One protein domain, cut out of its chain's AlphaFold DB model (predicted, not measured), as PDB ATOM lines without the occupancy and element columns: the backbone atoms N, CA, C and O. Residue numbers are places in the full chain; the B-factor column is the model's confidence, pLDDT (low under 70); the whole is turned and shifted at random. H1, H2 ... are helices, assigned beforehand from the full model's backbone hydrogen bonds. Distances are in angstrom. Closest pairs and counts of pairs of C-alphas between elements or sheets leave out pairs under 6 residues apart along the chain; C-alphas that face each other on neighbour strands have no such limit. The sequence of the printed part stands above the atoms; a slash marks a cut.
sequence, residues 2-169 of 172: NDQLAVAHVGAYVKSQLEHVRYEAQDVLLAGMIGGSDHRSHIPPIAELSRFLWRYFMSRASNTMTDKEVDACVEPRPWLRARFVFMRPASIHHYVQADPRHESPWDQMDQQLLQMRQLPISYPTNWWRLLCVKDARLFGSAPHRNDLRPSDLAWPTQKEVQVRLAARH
ATOM      1  N   ASN A   2     -22.448  36.094   7.803       65.44
ATOM      2  CA  ASN A   2     -22.708  36.454   9.212       65.44
ATOM      3  C   ASN A   2     -23.634  35.458   9.957       65.44
ATOM      4  O   ASN A   2     -23.375  35.115  11.106       65.44
ATOM      5  N   ASP A   3     -24.645  34.910   9.272       73.31
ATOM      6  CA  ASP A   3     -25.577  33.929   9.861       73.31
ATOM      7  C   ASP A   3     -24.915  32.608  10.271       73.31
ATOM      8  O   ASP A   3     -25.277  32.026  11.286       73.31
ATOM      9  N   GLN A   4     -23.917  32.127   9.524       76.38
ATOM     10  CA  GLN A   4     -23.245  30.864   9.853       76.38
ATOM     11  C   GLN A   4     -22.387  30.985  11.118       76.38
ATOM     12  O   GLN A   4     -22.339  30.050  11.914       76.38
ATOM     13  N   LEU A   5     -21.760  32.145  11.335       80.38
ATOM     14  CA  LEU A   5     -21.009  32.435  12.560       80.38
ATOM     15  C   LEU A   5     -21.942  32.597  13.765       80.38
ATOM     16  O   LEU A   5     -21.651  32.070  14.836       80.38
ATOM     17  N   ALA A   6     -23.092  33.253  13.580       79.50
ATOM     18  CA  ALA A   6     -24.115  33.366  14.618       79.50
ATOM     19  C   ALA A   6     -24.694  31.992  15.010       79.50
ATOM     20  O   ALA A   6     -24.786  31.681  16.197       79.50
ATOM     21  N   VAL A   7     -25.006  31.131  14.032       86.88
ATOM     22  CA  VAL A   7     -25.479  29.754  14.273       86.88
ATOM     23  C   VAL A   7     -24.422  28.917  14.995       86.88
ATOM     24  O   VAL A   7     -24.752  28.217  15.952       86.88
ATOM     25  N   ALA A   8     -23.151  29.014  14.595       85.31
ATOM     26  CA  ALA A   8     -22.061  28.307  15.263       85.31
ATOM     27  C   ALA A   8     -21.882  28.767  16.720       85.31
ATOM     28  O   ALA A   8     -21.715  27.934  17.611       85.31
ATOM     29  N   HIS A   9     -21.978  30.075  16.978       88.19
ATOM     30  CA  HIS A   9     -21.882  30.636  18.325       88.19
ATOM     31  C   HIS A   9     -23.036  30.173  19.226       88.19
ATOM     32  O   HIS A   9     -22.806  29.736  20.354       88.19
ATOM     33  N   VAL A  10     -24.275  30.198  18.722       88.62
ATOM     34  CA  VAL A  10     -25.441  29.668  19.450       88.62
ATOM     35  C   VAL A  10     -25.277  28.171  19.713       88.62
ATOM     36  O   VAL A  10     -25.504  27.724  20.835       88.62
ATOM     37  N   GLY A  11     -24.830  27.399  18.720       86.88
ATOM     38  CA  GLY A  11     -24.583  25.965  18.871       86.88
ATOM     39  C   GLY A  11     -23.543  25.651  19.950       86.88
ATOM     40  O   GLY A  11     -23.779  24.793  20.801       86.88
ATOM     41  N   ALA A  12     -22.423  26.379  19.965       88.31
ATOM     42  CA  ALA A  12     -21.387  26.235  20.985       88.31
ATOM     43  C   ALA A  12     -21.902  26.599  22.386       88.31
ATOM     44  O   ALA A  12     -21.651  25.871  23.347       88.31
ATOM     45  N   TYR A  13     -22.674  27.684  22.498       89.81
ATOM     46  CA  TYR A  13     -23.278  28.096  23.761       89.81
ATOM     47  C   TYR A  13     -24.257  27.045  24.302       89.81
ATOM     48  O   TYR A  13     -24.146  26.638  25.456       89.81
ATOM     49  N   VAL A  14     -25.169  26.541  23.462       89.12
ATOM     50  CA  VAL A  14     -26.117  25.481  23.846       89.12
ATOM     51  C   VAL A  14     -25.378  24.223  24.293       89.12
ATOM     52  O   VAL A  14     -25.736  23.639  25.315       89.12
ATOM     53  N   LYS A  15     -24.321  23.824  23.574       86.00
ATOM     54  CA  LYS A  15     -23.497  22.670  23.951       86.00
ATOM     55  C   LYS A  15     -22.873  22.855  25.337       86.00
ATOM     56  O   LYS A  15     -22.990  21.959  26.165       86.00
ATOM     57  N   SER A  16     -22.293  24.023  25.608       86.12
ATOM     58  CA  SER A  16     -21.703  24.333  26.914       86.12
ATOM     59  C   SER A  16     -22.740  24.320  28.044       86.12
ATOM     60  O   SER A  16     -22.481  23.758  29.107       86.12
ATOM     61  N   GLN A  17     -23.940  24.869  27.818       87.06
ATOM     62  CA  GLN A  17     -25.024  24.809  28.807       87.06
ATOM     63  C   GLN A  17     -25.482  23.368  29.067       87.06
ATOM     64  O   GLN A  17     -25.707  22.990  30.215       87.06
ATOM     65  N   LEU A  18     -25.581  22.542  28.021       85.81
ATOM     66  CA  LEU A  18     -25.924  21.126  28.160       85.81
ATOM     67  C   LEU A  18     -24.855  20.348  28.928       85.81
ATOM     68  O   LEU A  18     -25.206  19.552  29.792       85.81
ATOM     69  N   GLU A  19     -23.572  20.571  28.638       84.75
ATOM     70  CA  GLU A  19     -22.458  19.961  29.372       84.75
ATOM     71  C   GLU A  19     -22.489  20.346  30.853       84.75
ATOM     72  O   GLU A  19     -22.363  19.474  31.709       84.75
ATOM     73  N   HIS A  20     -22.748  21.620  31.159       84.12
ATOM     74  CA  HIS A  20     -22.873  22.090  32.536       84.12
ATOM     75  C   HIS A  20     -24.040  21.415  33.275       84.12
ATOM     76  O   HIS A  20     -23.845  20.869  34.358       84.12
ATOM     77  N   VAL A  21     -25.232  21.360  32.667       85.94
ATOM     78  CA  VAL A  21     -26.397  20.678  33.265       85.94
ATOM     79  C   VAL A  21     -26.136  19.182  33.455       85.94
ATOM     80  O   VAL A  21     -26.525  18.604  34.466       85.94
ATOM     81  N   ARG A  22     -25.472  18.542  32.489       87.56
ATOM     82  CA  ARG A  22     -25.086  17.126  32.545       87.56
ATOM     83  C   ARG A  22     -24.111  16.848  33.690       87.56
ATOM     84  O   ARG A  22     -24.293  15.865  34.403       87.56
ATOM     85  N   TYR A  23     -23.108  17.699  33.877       83.69
ATOM     86  CA  TYR A  23     -22.133  17.571  34.960       83.69
ATOM     87  C   TYR A  23     -22.802  17.693  36.338       83.69
ATOM     88  O   TYR A  23     -22.711  16.798  37.170       83.69
ATOM     89  N   GLU A  24     -23.579  18.747  36.545       83.81
ATOM     90  CA  GLU A  24     -24.268  18.996  37.815       83.81
ATOM     91  C   GLU A  24     -25.344  17.929  38.118       83.81
ATOM     92  O   GLU A  24     -25.480  17.461  39.249       83.81
ATOM     93  N   ALA A  25     -26.090  17.470  37.105       88.69
ATOM     94  CA  ALA A  25     -27.024  16.357  37.272       88.69
ATOM     95  C   ALA A  25     -26.300  15.057  37.656       88.69
ATOM     96  O   ALA A  25     -26.830  14.269  38.441       88.69
ATOM     97  N   GLN A  26     -25.099  14.823  37.116       88.00
ATOM     98  CA  GLN A  26     -24.271  13.679  37.484       88.00
ATOM     99  C   GLN A  26     -23.855  13.745  38.956       88.00
ATOM    100  O   GLN A  26     -23.954  12.723  39.634       88.00
ATOM    101  N   ASP A  27     -23.494  14.916  39.477       86.56
ATOM    102  CA  ASP A  27     -23.176  15.081  40.901       86.56
ATOM    103  C   ASP A  27     -24.369  14.708  41.797       86.56
ATOM    104  O   ASP A  27     -24.214  13.962  42.768       86.56
ATOM    105  N   VAL A  28     -25.590  15.108  41.420       90.25
ATOM    106  CA  VAL A  28     -26.815  14.696  42.130       90.25
ATOM    107  C   VAL A  28     -27.049  13.181  42.038       90.25
ATOM    108  O   VAL A  28     -27.446  12.549  43.020       90.25
ATOM    109  N   LEU A  29     -26.800  12.571  40.875       91.38
ATOM    110  CA  LEU A  29     -26.939  11.122  40.658       91.38
ATOM    111  C   LEU A  29     -25.896  10.299  41.431       91.38
ATOM    112  O   LEU A  29     -26.142   9.124  41.720       91.38
ATOM    113  N   LEU A  30     -24.763  10.910  41.779       89.25
ATOM    114  CA  LEU A  30     -23.682  10.333  42.576       89.25
ATOM    115  C   LEU A  30     -23.799  10.656  44.078       89.25
ATOM    116  O   LEU A  30     -22.868  10.392  44.844       89.25
ATOM    117  N   ALA A  31     -24.946  11.173  44.533       88.69
ATOM    118  CA  ALA A  31     -25.210  11.399  45.951       88.69
ATOM    119  C   ALA A  31     -24.970  10.122  46.784       88.69
ATOM    120  O   ALA A  31     -25.498   9.052  46.477       88.69
ATOM    121  N   GLY A  32     -24.151  10.233  47.835       85.44
ATOM    122  CA  GLY A  32     -23.763   9.104  48.694       85.44
ATOM    123  C   GLY A  32     -22.721   8.147  48.091       85.44
ATOM    124  O   GLY A  32     -22.255   7.243  48.783       85.44
ATOM    125  N   MET A  33     -22.322   8.337  46.825       84.00
ATOM    126  CA  MET A  33     -21.238   7.580  46.179       84.00
ATOM    127  C   MET A  33     -19.874   8.252  46.340       84.00
ATOM    128  O   MET A  33     -18.868   7.562  46.508       84.00
ATOM    129  N   ILE A  34     -19.821   9.583  46.262       73.38
ATOM    130  CA  ILE A  34     -18.589  10.359  46.429       73.38
ATOM    131  C   ILE A  34     -18.479  10.729  47.909       73.38
ATOM    132  O   ILE A  34     -19.343  11.419  48.440       73.38
ATOM    133  N   GLY A  35     -17.404  10.307  48.580       58.16
ATOM    134  CA  GLY A  35     -17.116  10.661  49.981       58.16
ATOM    135  C   GLY A  35     -16.699  12.127  50.189       58.16
ATOM    136  O   GLY A  35     -15.848  12.398  51.032       58.16
ATOM    137  N   GLY A  36     -17.220  13.048  49.372       53.47
ATOM    138  CA  GLY A  36     -16.910  14.478  49.372       53.47
ATOM    139  C   GLY A  36     -17.811  15.300  50.299       53.47
ATOM    140  O   GLY A  36     -18.539  14.757  51.128       53.47
ATOM    141  N   SER A  37     -17.765  16.625  50.138       47.41
ATOM    142  CA  SER A  37     -18.301  17.661  51.044       47.41
ATOM    143  C   SER A  37     -19.789  17.582  51.412       47.41
ATOM    144  O   SER A  37     -20.223  18.345  52.267       47.41
ATOM    145  N   ASP A  38     -20.572  16.693  50.800       52.44
ATOM    146  CA  ASP A  38     -22.014  16.581  51.052       52.44
ATOM    147  C   ASP A  38     -22.366  15.646  52.232       52.44
ATOM    148  O   ASP A  38     -23.538  15.454  52.530       52.44
ATOM    149  N   HIS A  39     -21.379  15.062  52.931       54.50
ATOM    150  CA  HIS A  39     -21.534  14.281  54.182       54.50
ATOM    151  C   HIS A  39     -22.614  13.178  54.185       54.50
ATOM    152  O   HIS A  39     -22.951  12.639  55.244       54.50
ATOM    153  N   ARG A  40     -23.168  12.802  53.026       70.25
ATOM    154  CA  ARG A  40     -24.216  11.785  52.959       70.25
ATOM    155  C   ARG A  40     -23.599  10.441  53.258       70.25
ATOM    156  O   ARG A  40     -22.734   9.960  52.529       70.25
ATOM    157  N   SER A  41     -24.056   9.853  54.354       80.75
ATOM    158  CA  SER A  41     -23.584   8.541  54.766       80.75
ATOM    159  C   SER A  41     -24.098   7.451  53.823       80.75
ATOM    160  O   SER A  41     -23.360   6.513  53.552       80.75
ATOM    161  N   HIS A  42     -25.296   7.600  53.253       89.44
ATOM    162  CA  HIS A  42     -25.950   6.593  52.418       89.44
ATOM    163  C   HIS A  42     -26.223   7.070  50.991       89.44
ATOM    164  O   HIS A  42     -26.302   8.265  50.701       89.44
ATOM    165  N   ILE A  43     -26.437   6.103  50.102       91.31
ATOM    166  CA  ILE A  43     -26.938   6.322  48.748       91.31
ATOM    167  C   ILE A  43     -28.466   6.399  48.817       91.31
ATOM    168  O   ILE A  43     -29.099   5.466  49.321       91.31
ATOM    169  N   PRO A  44     -29.090   7.474  48.308       93.12
ATOM    170  CA  PRO A  44     -30.509   7.712  48.514       93.12
ATOM    171  C   PRO A  44     -31.383   6.664  47.804       93.12
ATOM    172  O   PRO A  44     -31.143   6.327  46.633       93.12
ATOM    173  N   PRO A  45     -32.464   6.186  48.446       94.75
ATOM    174  CA  PRO A  45     -33.533   5.476  47.760       94.75
ATOM    175  C   PRO A  45     -34.150   6.339  46.655       94.75
ATOM    176  O   PRO A  45     -34.067   7.568  46.673       94.75
ATOM    177  N   ILE A  46     -34.840   5.711  45.698       94.44
ATOM    178  CA  ILE A  46     -35.374   6.431  44.532       94.44
ATOM    179  C   ILE A  46     -36.333   7.574  44.900       94.44
ATOM    180  O   ILE A  46     -36.393   8.560  44.174       94.44
ATOM    181  N   ALA A  47     -37.080   7.473  46.006       93.50
ATOM    182  CA  ALA A  47     -37.964   8.551  46.453       93.50
ATOM    183  C   ALA A  47     -37.157   9.810  46.806       93.50
ATOM    184  O   ALA A  47     -37.409  10.879  46.262       93.50
ATOM    185  N   GLU A  48     -36.122   9.645  47.627       94.38
ATOM    186  CA  GLU A  48     -35.228  10.719  48.054       94.38
ATOM    187  C   GLU A  48     -34.435  11.289  46.863       94.38
ATOM    188  O   GLU A  48     -34.438  12.498  46.630       94.38
ATOM    189  N   LEU A  49     -33.868  10.418  46.018       94.19
ATOM    190  CA  LEU A  49     -33.175  10.827  44.793       94.19
ATOM    191  C   LEU A  49     -34.083  11.618  43.844       94.19
ATOM    192  O   LEU A  49     -33.652  12.608  43.252       94.19
ATOM    193  N   SER A  50     -35.347  11.211  43.715       94.06
ATOM    194  CA  SER A  50     -36.305  11.921  42.867       94.06
ATOM    195  C   SER A  50     -36.548  13.342  43.360       94.06
ATOM    196  O   SER A  50     -36.732  14.226  42.528       94.06
ATOM    197  N   ARG A  51     -36.512  13.586  44.677       93.25
ATOM    198  CA  ARG A  51     -36.634  14.940  45.231       93.25
ATOM    199  C   ARG A  51     -35.421  15.795  44.888       93.25
ATOM    200  O   ARG A  51     -35.598  16.944  44.495       93.25
ATOM    201  N   PHE A  52     -34.209  15.245  44.989       91.31
ATOM    202  CA  PHE A  52     -32.990  15.974  44.622       91.31
ATOM    203  C   PHE A  52     -32.981  16.348  43.145       91.31
ATOM    204  O   PHE A  52     -32.786  17.512  42.808       91.31
ATOM    205  N   LEU A  53     -33.277  15.384  42.274       91.81
ATOM    206  CA  LEU A  53     -33.341  15.622  40.836       91.81
ATOM    207  C   LEU A  53     -34.486  16.567  40.473       91.81
ATOM    208  O   LEU A  53     -34.306  17.437  39.630       91.81
ATOM    209  N   TRP A  54     -35.648  16.449  41.121       91.88
ATOM    210  CA  TRP A  54     -36.746  17.394  40.921       91.88
ATOM    211  C   TRP A  54     -36.321  18.817  41.264       91.88
ATOM    212  O   TRP A  54     -36.490  19.706  40.438       91.88
ATOM    213  N   ARG A  55     -35.729  19.028  42.444       90.50
ATOM    214  CA  ARG A  55     -35.261  20.349  42.881       90.50
ATOM    215  C   ARG A  55     -34.197  20.927  41.957       90.50
ATOM    216  O   ARG A  55     -34.240  22.101  41.605       90.50
ATOM    217  N   TYR A  56     -33.282  20.073  41.512       88.06
ATOM    218  CA  TYR A  56     -32.244  20.451  40.568       88.06
ATOM    219  C   TYR A  56     -32.828  20.892  39.214       88.06
ATOM    220  O   TYR A  56     -32.516  21.973  38.720       88.06
ATOM    221  N   PHE A  57     -33.724  20.094  38.626       86.56
ATOM    222  CA  PHE A  57     -34.279  20.386  37.302       86.56
ATOM    223  C   PHE A  57     -35.370  21.466  37.311       86.56
ATOM    224  O   PHE A  57     -35.561  22.145  36.304       86.56
ATOM    225  N   MET A  58     -36.109  21.635  38.411       82.56
ATOM    226  CA  MET A  58     -37.339  22.435  38.451       82.56
ATOM    227  C   MET A  58     -37.154  23.795  39.125       82.56
ATOM    228  O   MET A  58     -37.946  24.187  39.976       82.56
ATOM    229  N   SER A  59     -36.170  24.575  38.670       68.88
ATOM    230  CA  SER A  59     -35.946  25.989  39.032       68.88
ATOM    231  C   SER A  59     -35.782  26.285  40.535       68.88
ATOM    232  O   SER A  59     -36.116  25.501  41.419       68.88
ATOM    233  N   ARG A  60     -35.335  27.504  40.854       62.78
ATOM    234  CA  ARG A  60     -35.121  27.959  42.238       62.78
ATOM    235  C   ARG A  60     -36.384  27.914  43.115       62.78
ATOM    236  O   ARG A  60     -36.255  27.786  44.326       62.78
ATOM    237  N   ALA A  61     -37.582  27.984  42.525       63.78
ATOM    238  CA  ALA A  61     -38.849  27.912  43.259       63.78
ATOM    239  C   ALA A  61     -39.112  26.525  43.873       63.78
ATOM    240  O   ALA A  61     -39.792  26.417  44.888       63.78
ATOM    241  N   SER A  62     -38.542  25.456  43.307       75.19
ATOM    242  CA  SER A  62     -38.671  24.117  43.891       75.19
ATOM    243  C   SER A  62     -37.828  23.929  45.158       75.19
ATOM    244  O   SER A  62     -38.140  23.072  45.984       75.19
ATOM    245  N   ASN A  63     -36.805  24.764  45.372       76.06
ATOM    246  CA  ASN A  63     -35.953  24.691  46.561       76.06
ATOM    247  C   ASN A  63     -36.676  25.130  47.840       76.06
ATOM    248  O   ASN A  63     -36.246  24.765  48.929       76.06
ATOM    249  N   THR A  64     -37.771  25.886  47.726       85.25
ATOM    250  CA  THR A  64     -38.607  26.272  48.872       85.25
ATOM    251  C   THR A  64     -39.714  25.262  49.171       85.25
ATOM    252  O   THR A  64     -40.399  25.406  50.178       85.25
ATOM    253  N   MET A  65     -39.904  24.252  48.314       90.19
ATOM    254  CA  MET A  65     -40.917  23.216  48.515       90.19
ATOM    255  C   MET A  65     -40.458  22.196  49.558       90.19
ATOM    256  O   MET A  65     -39.337  21.672  49.512       90.19
ATOM    257  N   THR A  66     -41.369  21.847  50.457       93.31
ATOM    258  CA  THR A  66     -41.227  20.718  51.374       93.31
ATOM    259  C   THR A  66     -41.134  19.400  50.605       93.31
ATOM    260  O   THR A  66     -41.594  19.273  49.470       93.31
ATOM    261  N   ASP A  67     -40.571  18.375  51.242       94.19
ATOM    262  CA  ASP A  67     -40.471  17.038  50.646       94.19
ATOM    263  C   ASP A  67     -41.831  16.481  50.200       94.19
ATOM    264  O   ASP A  67     -41.921  15.900  49.124       94.19
ATOM    265  N   LYS A  68     -42.899  16.729  50.969       94.94
ATOM    266  CA  LYS A  68     -44.260  16.284  50.626       94.94
ATOM    267  C   LYS A  68     -44.809  16.976  49.378       94.94
ATOM    268  O   LYS A  68     -45.491  16.346  48.577       94.94
ATOM    269  N   GLU A  69     -44.522  18.263  49.204       94.38
ATOM    270  CA  GLU A  69     -44.950  19.009  48.015       94.38
ATOM    271  C   GLU A  69     -44.192  18.546  46.770       94.38
ATOM    272  O   GLU A  69     -44.767  18.448  45.684       94.38
ATOM    273  N   VAL A  70     -42.906  18.217  46.924       93.06
ATOM    274  CA  VAL A  70     -42.121  17.607  45.848       93.06
ATOM    275  C   VAL A  70     -42.654  16.212  45.519       93.06
ATOM    276  O   VAL A  70     -42.846  15.905  44.344       93.06
ATOM    277  N   ASP A  71     -42.969  15.389  46.521       94.19
ATOM    278  CA  ASP A  71     -43.560  14.063  46.312       94.19
ATOM    279  C   ASP A  71     -44.886  14.156  45.551       94.19
ATOM    280  O   ASP A  71     -45.053  13.470  44.546       94.19
ATOM    281  N   ALA A  72     -45.775  15.080  45.927       94.06
ATOM    282  CA  ALA A  72     -47.029  15.324  45.209       94.06
ATOM    283  C   ALA A  72     -46.810  15.724  43.734       94.06
ATOM    284  O   ALA A  72     -47.662  15.476  42.878       94.06
ATOM    285  N   CYS A  73     -45.653  16.307  43.407       91.50
ATOM    286  CA  CYS A  73     -45.262  16.571  42.026       91.50
ATOM    287  C   CYS A  73     -44.669  15.335  41.334       91.50
ATOM    288  O   CYS A  73     -44.895  15.112  40.144       91.50
ATOM    289  N   VAL A  74     -43.903  14.506  42.028       91.12
ATOM    290  CA  VAL A  74     -43.210  13.370  41.410       91.12
ATOM    291  C   VAL A  74     -44.116  12.138  41.284       91.12
ATOM    292  O   VAL A  74     -44.066  11.449  40.264       91.12
ATOM    293  N   GLU A  75     -44.953  11.851  42.282       91.38
ATOM    294  CA  GLU A  75     -45.795  10.649  42.367       91.38
ATOM    295  C   GLU A  75     -46.711  10.431  41.153       91.38
ATOM    296  O   GLU A  75     -46.719   9.314  40.625       91.38
ATOM    297  N   PRO A  76     -47.395  11.459  40.607       92.81
ATOM    298  CA  PRO A  76     -48.229  11.295  39.416       92.81
ATOM    299  C   PRO A  76     -47.432  10.993  38.135       92.81
ATOM    300  O   PRO A  76     -48.020  10.779  37.075       92.81
ATOM    301  N   ARG A  77     -46.091  11.010  38.190       91.25
ATOM    302  CA  ARG A  77     -45.182  10.905  37.039       91.25
ATOM    303  C   ARG A  77     -44.284   9.663  37.157       91.25
ATOM    304  O   ARG A  77     -43.059   9.789  37.244       91.25
ATOM    305  N   PRO A  78     -44.835   8.437  37.081       87.25
ATOM    306  CA  PRO A  78     -44.051   7.206  37.231       87.25
ATOM    307  C   PRO A  78     -42.934   7.076  36.183       87.25
ATOM    308  O   PRO A  78     -41.853   6.571  36.480       87.25
ATOM    309  N   TRP A  79     -43.149   7.600  34.973       88.06
ATOM    310  CA  TRP A  79     -42.130   7.626  33.925       88.06
ATOM    311  C   TRP A  79     -40.969   8.577  34.217       88.06
ATOM    312  O   TRP A  79     -39.854   8.312  33.775       88.06
ATOM    313  N   LEU A  80     -41.194   9.656  34.972       90.50
ATOM    314  CA  LEU A  80     -40.109  10.536  35.403       90.50
ATOM    315  C   LEU A  80     -39.187   9.795  36.376       90.50
ATOM    316  O   LEU A  80     -37.976   9.775  36.179       90.50
ATOM    317  N   ARG A  81     -39.771   9.090  37.352       91.19
ATOM    318  CA  ARG A  81     -39.014   8.234  38.275       91.19
ATOM    319  C   ARG A  81     -38.248   7.144  37.531       91.19
ATOM    320  O   ARG A  81     -37.074   6.942  37.811       91.19
ATOM    321  N   ALA A  82     -38.870   6.490  36.548       90.75
ATOM    322  CA  ALA A  82     -38.186   5.497  35.720       90.75
ATOM    323  C   ALA A  82     -36.961   6.091  34.998       90.75
ATOM    324  O   ALA A  82     -35.907   5.465  34.974       90.75
ATOM    325  N   ARG A  83     -37.050   7.322  34.475       91.88
ATOM    326  CA  ARG A  83     -35.896   8.008  33.866       91.88
ATOM    327  C   ARG A  83     -34.774   8.264  34.875       91.88
ATOM    328  O   ARG A  83     -33.617   8.047  34.542       91.88
ATOM    329  N   PHE A  84     -35.096   8.658  36.105       93.19
ATOM    330  CA  PHE A  84     -34.094   8.817  37.170       93.19
ATOM    331  C   PHE A  84     -33.403   7.490  37.509       93.19
ATOM    332  O   PHE A  84     -32.177   7.430  37.589       93.19
ATOM    333  N   VAL A  85     -34.186   6.414  37.600       93.38
ATOM    334  CA  VAL A  85     -33.700   5.036  37.763       93.38
ATOM    335  C   VAL A  85     -32.793   4.598  36.605       93.38
ATOM    336  O   VAL A  85     -31.880   3.809  36.808       93.38
ATOM    337  N   PHE A  86     -32.997   5.103  35.388       92.44
ATOM    338  CA  PHE A  86     -32.115   4.813  34.254       92.44
ATOM    339  C   PHE A  86     -30.790   5.555  34.305       92.44
ATOM    340  O   PHE A  86     -29.749   4.946  34.050       92.44
ATOM    341  N   MET A  87     -30.836   6.839  34.656       91.69
ATOM    342  CA  MET A  87     -29.642   7.676  34.696       91.69
ATOM    343  C   MET A  87     -28.685   7.249  35.809       91.69
ATOM    344  O   MET A  87     -27.480   7.185  35.586       91.69
ATOM    345  N   ARG A  88     -29.205   6.883  36.990       91.44
ATOM    346  CA  ARG A  88     -28.364   6.576  38.154       91.44
ATOM    347  C   ARG A  88     -27.337   5.456  37.902       91.44
ATOM    348  O   ARG A  88     -26.153   5.715  38.105       91.44
ATOM    349  N   PRO A  89     -27.712   4.235  37.479       86.44
ATOM    350  CA  PRO A  89     -26.751   3.155  37.275       86.44
ATOM    351  C   PRO A  89     -25.681   3.516  36.247       86.44
ATOM    352  O   PRO A  89     -24.524   3.177  36.449       86.44
ATOM    353  N   ALA A  90     -26.040   4.266  35.200       83.50
ATOM    354  CA  ALA A  90     -25.107   4.733  34.178       83.50
ATOM    355  C   ALA A  90     -24.049   5.679  34.762       83.50
ATOM    356  O   ALA A  90     -22.852   5.482  34.559       83.50
ATOM    357  N   SER A  91     -24.493   6.668  35.543       87.50
ATOM    358  CA  SER A  91     -23.611   7.624  36.213       87.50
ATOM    359  C   SER A  91     -22.690   6.939  37.218       87.50
ATOM    360  O   SER A  91     -21.487   7.192  37.208       87.50
ATOM    361  N   ILE A  92     -23.225   6.036  38.049       85.94
ATOM    362  CA  ILE A  92     -22.423   5.314  39.044       85.94
ATOM    363  C   ILE A  92     -21.439   4.361  38.355       85.94
ATOM    364  O   ILE A  92     -20.266   4.336  38.716       85.94
ATOM    365  N   HIS A  93     -21.883   3.600  37.353       82.44
ATOM    366  CA  HIS A  93     -21.027   2.683  36.603       82.44
ATOM    367  C   HIS A  93     -19.859   3.422  35.943       82.44
ATOM    368  O   HIS A  93     -18.711   3.009  36.095       82.44
ATOM    369  N   HIS A  94     -20.133   4.551  35.282       81.25
ATOM    370  CA  HIS A  94     -19.097   5.388  34.683       81.25
ATOM    371  C   HIS A  94     -18.122   5.943  35.735       81.25
ATOM    372  O   HIS A  94     -16.911   5.836  35.560       81.25
ATOM    373  N   TYR A  95     -18.631   6.457  36.862       80.69
ATOM    374  CA  TYR A  95     -17.794   6.952  37.963       80.69
ATOM    375  C   TYR A  95     -16.881   5.866  38.548       80.69
ATOM    376  O   TYR A  95     -15.713   6.116  38.829       80.69
ATOM    377  N   VAL A  96     -17.397   4.648  38.722       78.62
ATOM    378  CA  VAL A  96     -16.636   3.526  39.288       78.62
ATOM    379  C   VAL A  96     -15.599   2.977  38.306       78.62
ATOM    380  O   VAL A  96     -14.546   2.520  38.745       78.62
ATOM    381  N   GLN A  97     -15.875   3.006  36.999       73.50
ATOM    382  CA  GLN A  97     -14.961   2.474  35.985       73.50
ATOM    383  C   GLN A  97     -13.907   3.467  35.488       73.50
ATOM    384  O   GLN A  97     -12.981   3.007  34.832       73.50
ATOM    385  N   ALA A  98     -14.044   4.766  35.790       61.91
ATOM    386  CA  ALA A  98     -13.063   5.852  35.628       61.91
ATOM    387  C   ALA A  98     -11.903   5.588  34.635       61.91
ATOM    388  O   ALA A  98     -10.731   5.702  34.994       61.91
ATOM    389  N   ASP A  99     -12.225   5.258  33.380       61.19
ATOM    390  CA  ASP A  99     -11.251   5.252  32.285       61.19
ATOM    391  C   ASP A  99     -11.498   6.534  31.484       61.19
ATOM    392  O   ASP A  99     -12.606   6.714  30.968       61.19
ATOM    393  N   PRO A 100     -10.505   7.425  31.353       57.56
ATOM    394  CA  PRO A 100     -10.628   8.632  30.539       57.56
ATOM    395  C   PRO A 100     -10.887   8.349  29.048       57.56
ATOM    396  O   PRO A 100     -11.181   9.276  28.300       57.56
ATOM    397  N   ARG A 101     -10.776   7.091  28.598       62.38
ATOM    398  CA  ARG A 101     -11.146   6.652  27.244       62.38
ATOM    399  C   ARG A 101     -12.615   6.243  27.109       62.38
ATOM    400  O   ARG A 101     -13.054   6.009  25.986       62.38
ATOM    401  N   HIS A 102     -13.361   6.113  28.208       64.50
ATOM    402  CA  HIS A 102     -14.769   5.738  28.141       64.50
ATOM    403  C   HIS A 102     -15.629   6.893  27.628       64.50
ATOM    404  O   HIS A 102     -15.479   8.043  28.040       64.50
ATOM    405  N   GLU A 103     -16.577   6.552  26.756       68.38
ATOM    406  CA  GLU A 103     -17.626   7.457  26.296       68.38
ATOM    407  C   GLU A 103     -18.385   8.055  27.487       68.38
ATOM    408  O   GLU A 103     -18.598   7.384  28.508       68.38
ATOM    409  N   SER A 104     -18.807   9.314  27.341       79.56
ATOM    410  CA  SER A 104     -19.633  10.017  28.325       79.56
ATOM    411  C   SER A 104     -20.818   9.139  28.748       79.56
ATOM    412  O   SER A 104     -21.455   8.527  27.883       79.56
ATOM    413  N   PRO A 105     -21.186   9.089  30.045       82.56
ATOM    414  CA  PRO A 105     -22.343   8.309  30.487       82.56
ATOM    415  C   PRO A 105     -23.627   8.757  29.772       82.56
ATOM    416  O   PRO A 105     -24.543   7.963  29.576       82.56
ATOM    417  N   TRP A 106     -23.677  10.020  29.340       87.38
ATOM    418  CA  TRP A 106     -24.767  10.591  28.555       87.38
ATOM    419  C   TRP A 106     -24.840  10.029  27.138       87.38
ATOM    420  O   TRP A 106     -25.933   9.703  26.683       87.38
ATOM    421  N   ASP A 107     -23.701   9.840  26.474       85.62
ATOM    422  CA  ASP A 107     -23.665   9.293  25.115       85.62
ATOM    423  C   ASP A 107     -24.079   7.813  25.120       85.62
ATOM    424  O   ASP A 107     -24.881   7.384  24.288       85.62
ATOM    425  N   GLN A 108     -23.647   7.056  26.136       85.75
ATOM    426  CA  GLN A 108     -24.082   5.670  26.348       85.75
ATOM    427  C   GLN A 108     -25.597   5.580  26.595       85.75
ATOM    428  O   GLN A 108     -26.276   4.695  26.067       85.75
ATOM    429  N   MET A 109     -26.150   6.508  27.385       89.75
ATOM    430  CA  MET A 109     -27.594   6.605  27.619       89.75
ATOM    431  C   MET A 109     -28.364   6.906  26.332       89.75
ATOM    432  O   MET A 109     -29.354   6.229  26.038       89.75
ATOM    433  N   ASP A 110     -27.905   7.881  25.551       90.00
ATOM    434  CA  ASP A 110     -28.528   8.262  24.285       90.00
ATOM    435  C   ASP A 110     -28.497   7.092  23.286       90.00
ATOM    436  O   ASP A 110     -29.518   6.769  22.669       90.00
ATOM    437  N   GLN A 111     -27.371   6.377  23.190       89.50
ATOM    438  CA  GLN A 111     -27.242   5.188  22.349       89.50
ATOM    439  C   GLN A 111     -28.197   4.068  22.785       89.50
ATOM    440  O   GLN A 111     -28.883   3.482  21.942       89.50
ATOM    441  N   GLN A 112     -28.303   3.799  24.089       89.69
ATOM    442  CA  GLN A 112     -29.222   2.791  24.621       89.69
ATOM    443  C   GLN A 112     -30.682   3.137  24.291       89.69
ATOM    444  O   GLN A 112     -31.447   2.276  23.847       89.69
ATOM    445  N   LEU A 113     -31.080   4.404  24.447       90.88
ATOM    446  CA  LEU A 113     -32.426   4.862  24.092       90.88
ATOM    447  C   LEU A 113     -32.694   4.728  22.586       90.88
ATOM    448  O   LEU A 113     -33.784   4.300  22.198       90.88
ATOM    449  N   LEU A 114     -31.715   5.047  21.734       91.94
ATOM    450  CA  LEU A 114     -31.821   4.869  20.283       91.94
ATOM    451  C   LEU A 114     -32.002   3.398  19.899       91.94
ATOM    452  O   LEU A 114     -32.876   3.095  19.088       91.94
ATOM    453  N   GLN A 115     -31.243   2.486  20.511       89.44
ATOM    454  CA  GLN A 115     -31.387   1.045  20.286       89.44
ATOM    455  C   GLN A 115     -32.768   0.543  20.719       89.44
ATOM    456  O   GLN A 115     -33.448  -0.149  19.961       89.44
ATOM    457  N   MET A 116     -33.238   0.943  21.907       88.88
ATOM    458  CA  MET A 116     -34.551   0.541  22.422       88.88
ATOM    459  C   MET A 116     -35.711   1.008  21.532       88.88
ATOM    460  O   MET A 116     -36.727   0.318  21.458       88.88
ATOM    461  N   ARG A 117     -35.566   2.143  20.833       89.75
ATOM    462  CA  ARG A 117     -36.575   2.651  19.882       89.75
ATOM    463  C   ARG A 117     -36.730   1.788  18.630       89.75
ATOM    464  O   ARG A 117     -37.775   1.874  17.993       89.75
ATOM    465  N   GLN A 118     -35.731   0.976  18.287       91.50
ATOM    466  CA  GLN A 118     -35.783   0.062  17.140       91.50
ATOM    467  C   GLN A 118     -36.442  -1.284  17.480       91.50
ATOM    468  O   GLN A 118     -36.636  -2.119  16.599       91.50
ATOM    469  N   LEU A 119     -36.774  -1.523  18.752       90.06
ATOM    470  CA  LEU A 119     -37.313  -2.794  19.227       90.06
ATOM    471  C   LEU A 119     -38.840  -2.736  19.402       90.06
ATOM    472  O   LEU A 119     -39.395  -1.671  19.687       90.06
ATOM    473  N   PRO A 120     -39.545  -3.881  19.305       91.69
ATOM    474  CA  PRO A 120     -40.972  -3.948  19.607       91.69
ATOM    475  C   PRO A 120     -41.260  -3.457  21.025       91.69
ATOM    476  O   PRO A 120     -40.536  -3.815  21.949       91.69
ATOM    477  N   ILE A 121     -42.353  -2.713  21.225       88.75
ATOM    478  CA  ILE A 121     -42.676  -2.022  22.492       88.75
ATOM    479  C   ILE A 121     -42.737  -2.930  23.738       88.75
ATOM    480  O   ILE A 121     -42.548  -2.471  24.871       88.75
ATOM    481  N   SER A 122     -42.952  -4.235  23.551       87.75
ATOM    482  CA  SER A 122     -42.894  -5.238  24.616       87.75
ATOM    483  C   SER A 122     -41.507  -5.319  25.260       87.75
ATOM    484  O   SER A 122     -41.408  -5.496  26.477       87.75
ATOM    485  N   TYR A 123     -40.443  -5.133  24.480       90.50
ATOM    486  CA  TYR A 123     -39.069  -5.140  24.958       90.50
ATOM    487  C   TYR A 123     -38.779  -3.982  25.929       90.50
ATOM    488  O   TYR A 123     -38.528  -4.268  27.105       90.50
ATOM    489  N   PRO A 124     -38.872  -2.691  25.530       90.50
ATOM    490  CA  PRO A 124     -38.549  -1.581  26.416       90.50
ATOM    491  C   PRO A 124     -39.442  -1.582  27.655       90.50
ATOM    492  O   PRO A 124     -38.959  -1.324  28.751       90.50
ATOM    493  N   THR A 125     -40.713  -1.979  27.536       90.00
ATOM    494  CA  THR A 125     -41.616  -2.110  28.690       90.00
ATOM    495  C   THR A 125     -41.089  -3.097  29.740       90.00
ATOM    496  O   THR A 125     -41.144  -2.817  30.940       90.00
ATOM    497  N   ASN A 126     -40.579  -4.262  29.330       90.62
ATOM    498  CA  ASN A 126     -40.030  -5.243  30.271       90.62
ATOM    499  C   ASN A 126     -38.648  -4.836  30.786       90.62
ATOM    500  O   ASN A 126     -38.369  -5.052  31.966       90.62
ATOM    501  N   TRP A 127     -37.833  -4.201  29.945       93.06
ATOM    502  CA  TRP A 127     -36.544  -3.649  30.342       93.06
ATOM    503  C   TRP A 127     -36.701  -2.582  31.437       93.06
ATOM    504  O   TRP A 127     -36.093  -2.706  32.496       93.06
ATOM    505  N   TRP A 128     -37.616  -1.618  31.261       91.75
ATOM    506  CA  TRP A 128     -37.922  -0.592  32.269       91.75
ATOM    507  C   TRP A 128     -38.368  -1.198  33.601       91.75
ATOM    508  O   TRP A 128     -37.940  -0.758  34.665       91.75
ATOM    509  N   ARG A 129     -39.194  -2.251  33.565       90.69
ATOM    510  CA  ARG A 129     -39.627  -2.957  34.782       90.69
ATOM    511  C   ARG A 129     -38.468  -3.648  35.492       90.69
ATOM    512  O   ARG A 129     -38.392  -3.569  36.714       90.69
ATOM    513  N   LEU A 130     -37.594  -4.328  34.749       92.81
ATOM    514  CA  LEU A 130     -36.400  -4.963  35.315       92.81
ATOM    515  C   LEU A 130     -35.486  -3.929  35.960       92.81
ATOM    516  O   LEU A 130     -35.028  -4.144  37.078       92.81
ATOM    517  N   LEU A 131     -35.286  -2.800  35.285       92.69
ATOM    518  CA  LEU A 131     -34.486  -1.700  35.791       92.69
ATOM    519  C   LEU A 131     -35.060  -1.154  37.111       92.69
ATOM    520  O   LEU A 131     -34.333  -1.098  38.096       92.69
ATOM    521  N   CYS A 132     -36.366  -0.868  37.187       92.62
ATOM    522  CA  CYS A 132     -37.018  -0.418  38.428       92.62
ATOM    523  C   CYS A 132     -36.939  -1.441  39.572       92.62
ATOM    524  O   CYS A 132     -36.731  -1.061  40.721       92.62
ATOM    525  N   VAL A 133     -37.096  -2.737  39.283       92.56
ATOM    526  CA  VAL A 133     -36.957  -3.796  40.301       92.56
ATOM    527  C   VAL A 133     -35.518  -3.882  40.804       92.56
ATOM    528  O   VAL A 133     -35.284  -3.989  42.006       92.56
ATOM    529  N   LYS A 134     -34.551  -3.824  39.887       92.44
ATOM    530  CA  LYS A 134     -33.124  -3.858  40.207       92.44
ATOM    531  C   LYS A 134     -32.724  -2.660  41.064       92.44
ATOM    532  O   LYS A 134     -32.030  -2.831  42.059       92.44
ATOM    533  N   ASP A 135     -33.220  -1.484  40.714       93.50
ATOM    534  CA  ASP A 135     -33.026  -0.239  41.442       93.50
ATOM    535  C   ASP A 135     -33.565  -0.309  42.880       93.50
ATOM    536  O   ASP A 135     -32.827  -0.068  43.836       93.50
ATOM    537  N   ALA A 136     -34.815  -0.752  43.051       93.44
ATOM    538  CA  ALA A 136     -35.409  -0.938  44.372       93.44
ATOM    539  C   ALA A 136     -34.631  -1.957  45.221       93.44
ATOM    540  O   ALA A 136     -34.439  -1.742  46.414       93.44
ATOM    541  N   ARG A 137     -34.144  -3.043  44.604       93.50
ATOM    542  CA  ARG A 137     -33.332  -4.062  45.283       93.50
ATOM    543  C   ARG A 137     -31.979  -3.520  45.742       93.50
ATOM    544  O   ARG A 137     -31.535  -3.877  46.823       93.50
ATOM    545  N   LEU A 138     -31.314  -2.724  44.908       91.88
ATOM    546  CA  LEU A 138     -29.968  -2.231  45.197       91.88
ATOM    547  C   LEU A 138     -29.977  -1.071  46.182       91.88
ATOM    548  O   LEU A 138     -29.115  -1.018  47.044       91.88
ATOM    549  N   PHE A 139     -30.937  -0.156  46.063       93.31
ATOM    550  CA  PHE A 139     -30.883   1.130  46.758       93.31
ATOM    551  C   PHE A 139     -32.055   1.373  47.712       93.31
ATOM    552  O   PHE A 139     -32.076   2.381  48.413       93.31
ATOM    553  N   GLY A 140     -33.052   0.483  47.744       93.25
ATOM    554  CA  GLY A 140     -34.251   0.658  48.567       93.25
ATOM    555  C   GLY A 140     -33.970   0.682  50.069       93.25
ATOM    556  O   GLY A 140     -34.698   1.344  50.802       93.25
ATOM    557  N   SER A 141     -32.904   0.015  50.517       93.06
ATOM    558  CA  SER A 141     -32.464  -0.003  51.916       93.06
ATOM    559  C   SER A 141     -31.538   1.156  52.293       93.06
ATOM    560  O   SER A 141     -31.016   1.139  53.401       93.06
ATOM    561  N   ALA A 142     -31.314   2.123  51.394       92.25
ATOM    562  CA  ALA A 142     -30.345   3.203  51.582       92.25
ATOM    563  C   ALA A 142     -28.928   2.677  51.920       92.25
ATOM    564  O   ALA A 142     -28.409   2.946  53.001       92.25
ATOM    565  N   PRO A 143     -28.307   1.879  51.029       91.88
ATOM    566  CA  PRO A 143     -27.003   1.273  51.290       91.88
ATOM    567  C   PRO A 143     -25.889   2.320  51.383       91.88
ATOM    568  O   PRO A 143     -25.971   3.403  50.796       91.88
ATOM    569  N   HIS A 144     -24.787   1.956  52.032       89.50
ATOM    570  CA  HIS A 144     -23.521   2.659  51.881       89.50
ATOM    571  C   HIS A 144     -22.840   2.253  50.568       89.50
ATOM    572  O   HIS A 144     -23.073   1.175  50.020       89.50
ATOM    573  N   ARG A 145     -21.910   3.084  50.081       85.44
ATOM    574  CA  ARG A 145     -21.077   2.761  48.908       85.44
ATOM    575  C   ARG A 145     -20.430   1.376  48.995       85.44
ATOM    576  O   ARG A 145     -20.394   0.662  47.999       85.44
ATOM    577  N   ASN A 146     -19.914   1.017  50.168       85.69
ATOM    578  CA  ASN A 146     -19.176  -0.232  50.370       85.69
ATOM    579  C   ASN A 146     -20.069  -1.481  50.291       85.69
ATOM    580  O   ASN A 146     -19.550  -2.581  50.120       85.69
ATOM    581  N   ASP A 147     -21.391  -1.310  50.364       86.62
ATOM    582  CA  ASP A 147     -22.356  -2.403  50.230       86.62
ATOM    583  C   ASP A 147     -22.626  -2.753  48.757       86.62
ATOM    584  O   ASP A 147     -23.238  -3.780  48.456       86.62
ATOM    585  N   LEU A 148     -22.173  -1.912  47.818       86.00
ATOM    586  CA  LEU A 148     -22.411  -2.089  46.391       86.00
ATOM    587  C   LEU A 148     -21.236  -2.756  45.688       86.00
ATOM    588  O   LEU A 148     -20.076  -2.365  45.828       86.00
ATOM    589  N   ARG A 149     -21.556  -3.718  44.819       84.69
ATOM    590  CA  ARG A 149     -20.592  -4.292  43.881       84.69
ATOM    591  C   ARG A 149     -20.720  -3.598  42.526       84.69
ATOM    592  O   ARG A 149     -21.834  -3.504  42.009       84.69
ATOM    593  N   PRO A 150     -19.609  -3.190  41.887       76.88
ATOM    594  CA  PRO A 150     -19.646  -2.552  40.570       76.88
ATOM    595  C   PRO A 150     -20.406  -3.360  39.507       76.88
ATOM    596  O   PRO A 150     -21.148  -2.797  38.707       76.88
ATOM    597  N   SER A 151     -20.282  -4.691  39.543       80.88
ATOM    598  CA  SER A 151     -20.986  -5.612  38.640       80.88
ATOM    599  C   SER A 151     -22.507  -5.515  38.738       80.88
ATOM    600  O   SER A 151     -23.215  -5.750  37.759       80.88
ATOM    601  N   ASP A 152     -23.026  -5.153  39.911       82.88
ATOM    602  CA  ASP A 152     -24.461  -5.079  40.144       82.88
ATOM    603  C   ASP A 152     -25.071  -3.810  39.544       82.88
ATOM    604  O   ASP A 152     -26.284  -3.749  39.380       82.88
ATOM    605  N   LEU A 153     -24.258  -2.830  39.143       82.56
ATOM    606  CA  LEU A 153     -24.703  -1.538  38.616       82.56
ATOM    607  C   LEU A 153     -24.934  -1.524  37.100       82.56
ATOM    608  O   LEU A 153     -25.445  -0.542  36.572       82.56
ATOM    609  N   ALA A 154     -24.601  -2.604  36.390       83.12
ATOM    610  CA  ALA A 154     -24.861  -2.694  34.955       83.12
ATOM    611  C   ALA A 154     -26.367  -2.597  34.641       83.12
ATOM    612  O   ALA A 154     -27.215  -3.029  35.427       83.12
ATOM    613  N   TRP A 155     -26.734  -2.087  33.469       88.00
ATOM    614  CA  TRP A 155     -28.123  -2.157  33.011       88.00
ATOM    615  C   TRP A 155     -28.593  -3.604  32.775       88.00
ATOM    616  O   TRP A 155     -27.763  -4.503  32.624       88.00
ATOM    617  N   PRO A 156     -29.919  -3.855  32.732       88.50
ATOM    618  CA  PRO A 156     -30.445  -5.155  32.347       88.50
ATOM    619  C   PRO A 156     -29.924  -5.586  30.975       88.50
ATOM    620  O   PRO A 156     -30.003  -4.843  29.993       88.50
ATOM    621  N   THR A 157     -29.423  -6.811  30.915       86.69
ATOM    622  CA  THR A 157     -28.912  -7.455  29.708       86.69
ATOM    623  C   THR A 157     -30.047  -7.937  28.807       86.69
ATOM    624  O   THR A 157     -31.157  -8.229  29.260       86.69
ATOM    625  N   GLN A 158     -29.745  -8.136  27.520       85.62
ATOM    626  CA  GLN A 158     -30.675  -8.753  26.570       85.62
ATOM    627  C   GLN A 158     -31.229 -10.083  27.098       85.62
ATOM    628  O   GLN A 158     -32.429 -10.333  27.013       85.62
ATOM    629  N   LYS A 159     -30.364 -10.922  27.682       86.31
ATOM    630  CA  LYS A 159     -30.741 -12.234  28.221       86.31
ATOM    631  C   LYS A 159     -31.780 -12.110  29.337       86.31
ATOM    632  O   LYS A 159     -32.769 -12.836  29.315       86.31
ATOM    633  N   GLU A 160     -31.598 -11.178  30.271       86.94
ATOM    634  CA  GLU A 160     -32.554 -10.943  31.364       86.94
ATOM    635  C   GLU A 160     -33.924 -10.491  30.841       86.94
ATOM    636  O   GLU A 160     -34.959 -10.970  31.317       86.94
ATOM    637  N   VAL A 161     -33.954  -9.624  29.822       88.75
ATOM    638  CA  VAL A 161     -35.217  -9.202  29.197       88.75
ATOM    639  C   VAL A 161     -35.901 -10.368  28.491       88.75
ATOM    640  O   VAL A 161     -37.107 -10.547  28.655       88.75
ATOM    641  N   GLN A 162     -35.152 -11.184  27.743       87.81
ATOM    642  CA  GLN A 162     -35.704 -12.333  27.018       87.81
ATOM    643  C   GLN A 162     -36.275 -13.397  27.963       87.81
ATOM    644  O   GLN A 162     -37.384 -13.877  27.735       87.81
ATOM    645  N   VAL A 163     -35.588 -13.704  29.070       88.81
ATOM    646  CA  VAL A 163     -36.109 -14.611  30.112       88.81
ATOM    647  C   VAL A 163     -37.439 -14.094  30.664       88.81
ATOM    648  O   VAL A 163     -38.400 -14.852  30.790       88.81
ATOM    649  N   ARG A 164     -37.535 -12.788  30.943       85.19
ATOM    650  CA  ARG A 164     -38.778 -12.178  31.433       85.19
ATOM    651  C   ARG A 164     -39.892 -12.188  30.388       85.19
ATOM    652  O   ARG A 164     -41.051 -12.371  30.751       85.19
ATOM    653  N   LEU A 165     -39.565 -11.961  29.117       86.50
ATOM    654  CA  LEU A 165     -40.527 -12.057  28.022       86.50
ATOM    655  C   LEU A 165     -41.076 -13.486  27.928       86.50
ATOM    656  O   LEU A 165     -42.293 -13.650  27.952       86.50
ATOM    657  N   ALA A 166     -40.211 -14.504  27.927       84.00
ATOM    658  CA  ALA A 166     -40.603 -15.915  27.870       84.00
ATOM    659  C   ALA A 166     -41.483 -16.342  29.060       84.00
ATOM    660  O   ALA A 166     -42.519 -16.973  28.863       84.00
ATOM    661  N   ALA A 167     -41.147 -15.915  30.282       81.38
ATOM    662  CA  ALA A 167     -41.920 -16.228  31.489       81.38
ATOM    663  C   ALA A 167     -43.367 -15.694  31.467       81.38
ATOM    664  O   ALA A 167     -44.208 -16.177  32.215       81.38
ATOM    665  N   ARG A 168     -43.676 -14.702  30.619       68.69
ATOM    666  CA  ARG A 168     -45.036 -14.152  30.461       68.69
ATOM    667  C   ARG A 168     -45.847 -14.817  29.349       68.69
ATOM    668  O   ARG A 168     -47.026 -14.508  29.229       68.69
ATOM    669  N   HIS A 169     -45.223 -15.675  28.539       59.28
ATOM    670  CA  HIS A 169     -45.884 -16.447  27.479       59.28
ATOM    671  C   HIS A 169     -46.222 -17.882  27.918       59.28
ATOM    672  O   HIS A 169     -46.849 -18.611  27.156       59.28
TER     673      HIS A 169
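This is residues 2 to 169 of the 172 residues of an uncharacterized protein of Puccinia coronata f. sp. avenae (UniProt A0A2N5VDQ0). One helix, H5, runs through the middle of a compact body of crossed helices, and the long helix H1 sticks out of that body as an arm with its residues 2 to 18. H1 with its other end, H2, H6, H7 and the short H8 pack round H5, while H4 packs on H2 and H9 packs on H7. The printed part has 168 residues with nine named helices, H1 to H9 in order, and no named strand: the class is all helix, and the helix packing is mostly crossed. The whole is compact, with a radius of gyration of the C-alphas of 17.8 A, yet elongated, spanning 60 by 39 by 36 A.

H1, residues 2 to 29, and H2, residues 46 to 57, form a helical hairpin: they touch through residues 25 to 29 of H1, the closest C-alphas being those of Val 28 and Leu 53, 6.7 A apart, at a shallow tilt of 30 degrees, opposite ways. H3, residues 59 to 62, is close to H2 but not clearly touching, with the C-alphas of Arg 55 and Ser 62 5.2 A apart. H4, residues 67 to 74, touches H2 about perpendicular, at 82 degrees, closest at the C-alphas of Arg 51 and Val 70, 6.1 A. H5, residues 78 to 97, is the hub and touches five helices. It touches H1 at the C-alphas of Leu 29 and Arg 88, 5.4 A, and H2 at those of Ser 50 and Arg 81, 6.5 A. H6, residues 105 to 117, touches H5 at a steep tilt of 48 degrees, opposite ways, closest at the C-alphas of Ala 90 and Pro 105, 5.8 A. H7, residues 122 to 139, touches H5 at a steep tilt of 65 degrees, the same way, closest at Val 85 and Cys 132, whose C-alphas are 6.4 A apart. H8, residues 150 to 153, touches H5 at the C-alphas of Pro 89 and Leu 153, 5.3 A. H9, residues 158 to 167, touches H7 about perpendicular, at 75 degrees, closest at the C-alphas of Trp 127 and Val 161, 5.8 A; H9 and H5 are apart. Every O i to N i+4 pair is within hydrogen-bond range in H1, H2, H4, H6, H7 and H9, and 14 of 16 are in H5; H3 and H8 are too short for such a pair.

H1 runs 40.6 A from C-alpha 2 at (-22.708, 36.454, 9.212); H5 measures 29.5 A, H7 26.0 A, H6 18.6 A, H2 15.8 A and H9 14.4 A, ending with C-alpha 167 at (-41.920, -16.228, 31.489).

The C-alphas of Asn 2 and His 169, the two farthest apart, are 60.6 A apart. The printed part has no cut, and the link from H1 to H2, residues 30 to 45, is long. The mean pLDDT of the printed part is 85.2; residue 2 and residues 35 to 39, 59 to 61, 98 to 103 and 168 to 169 are under 70.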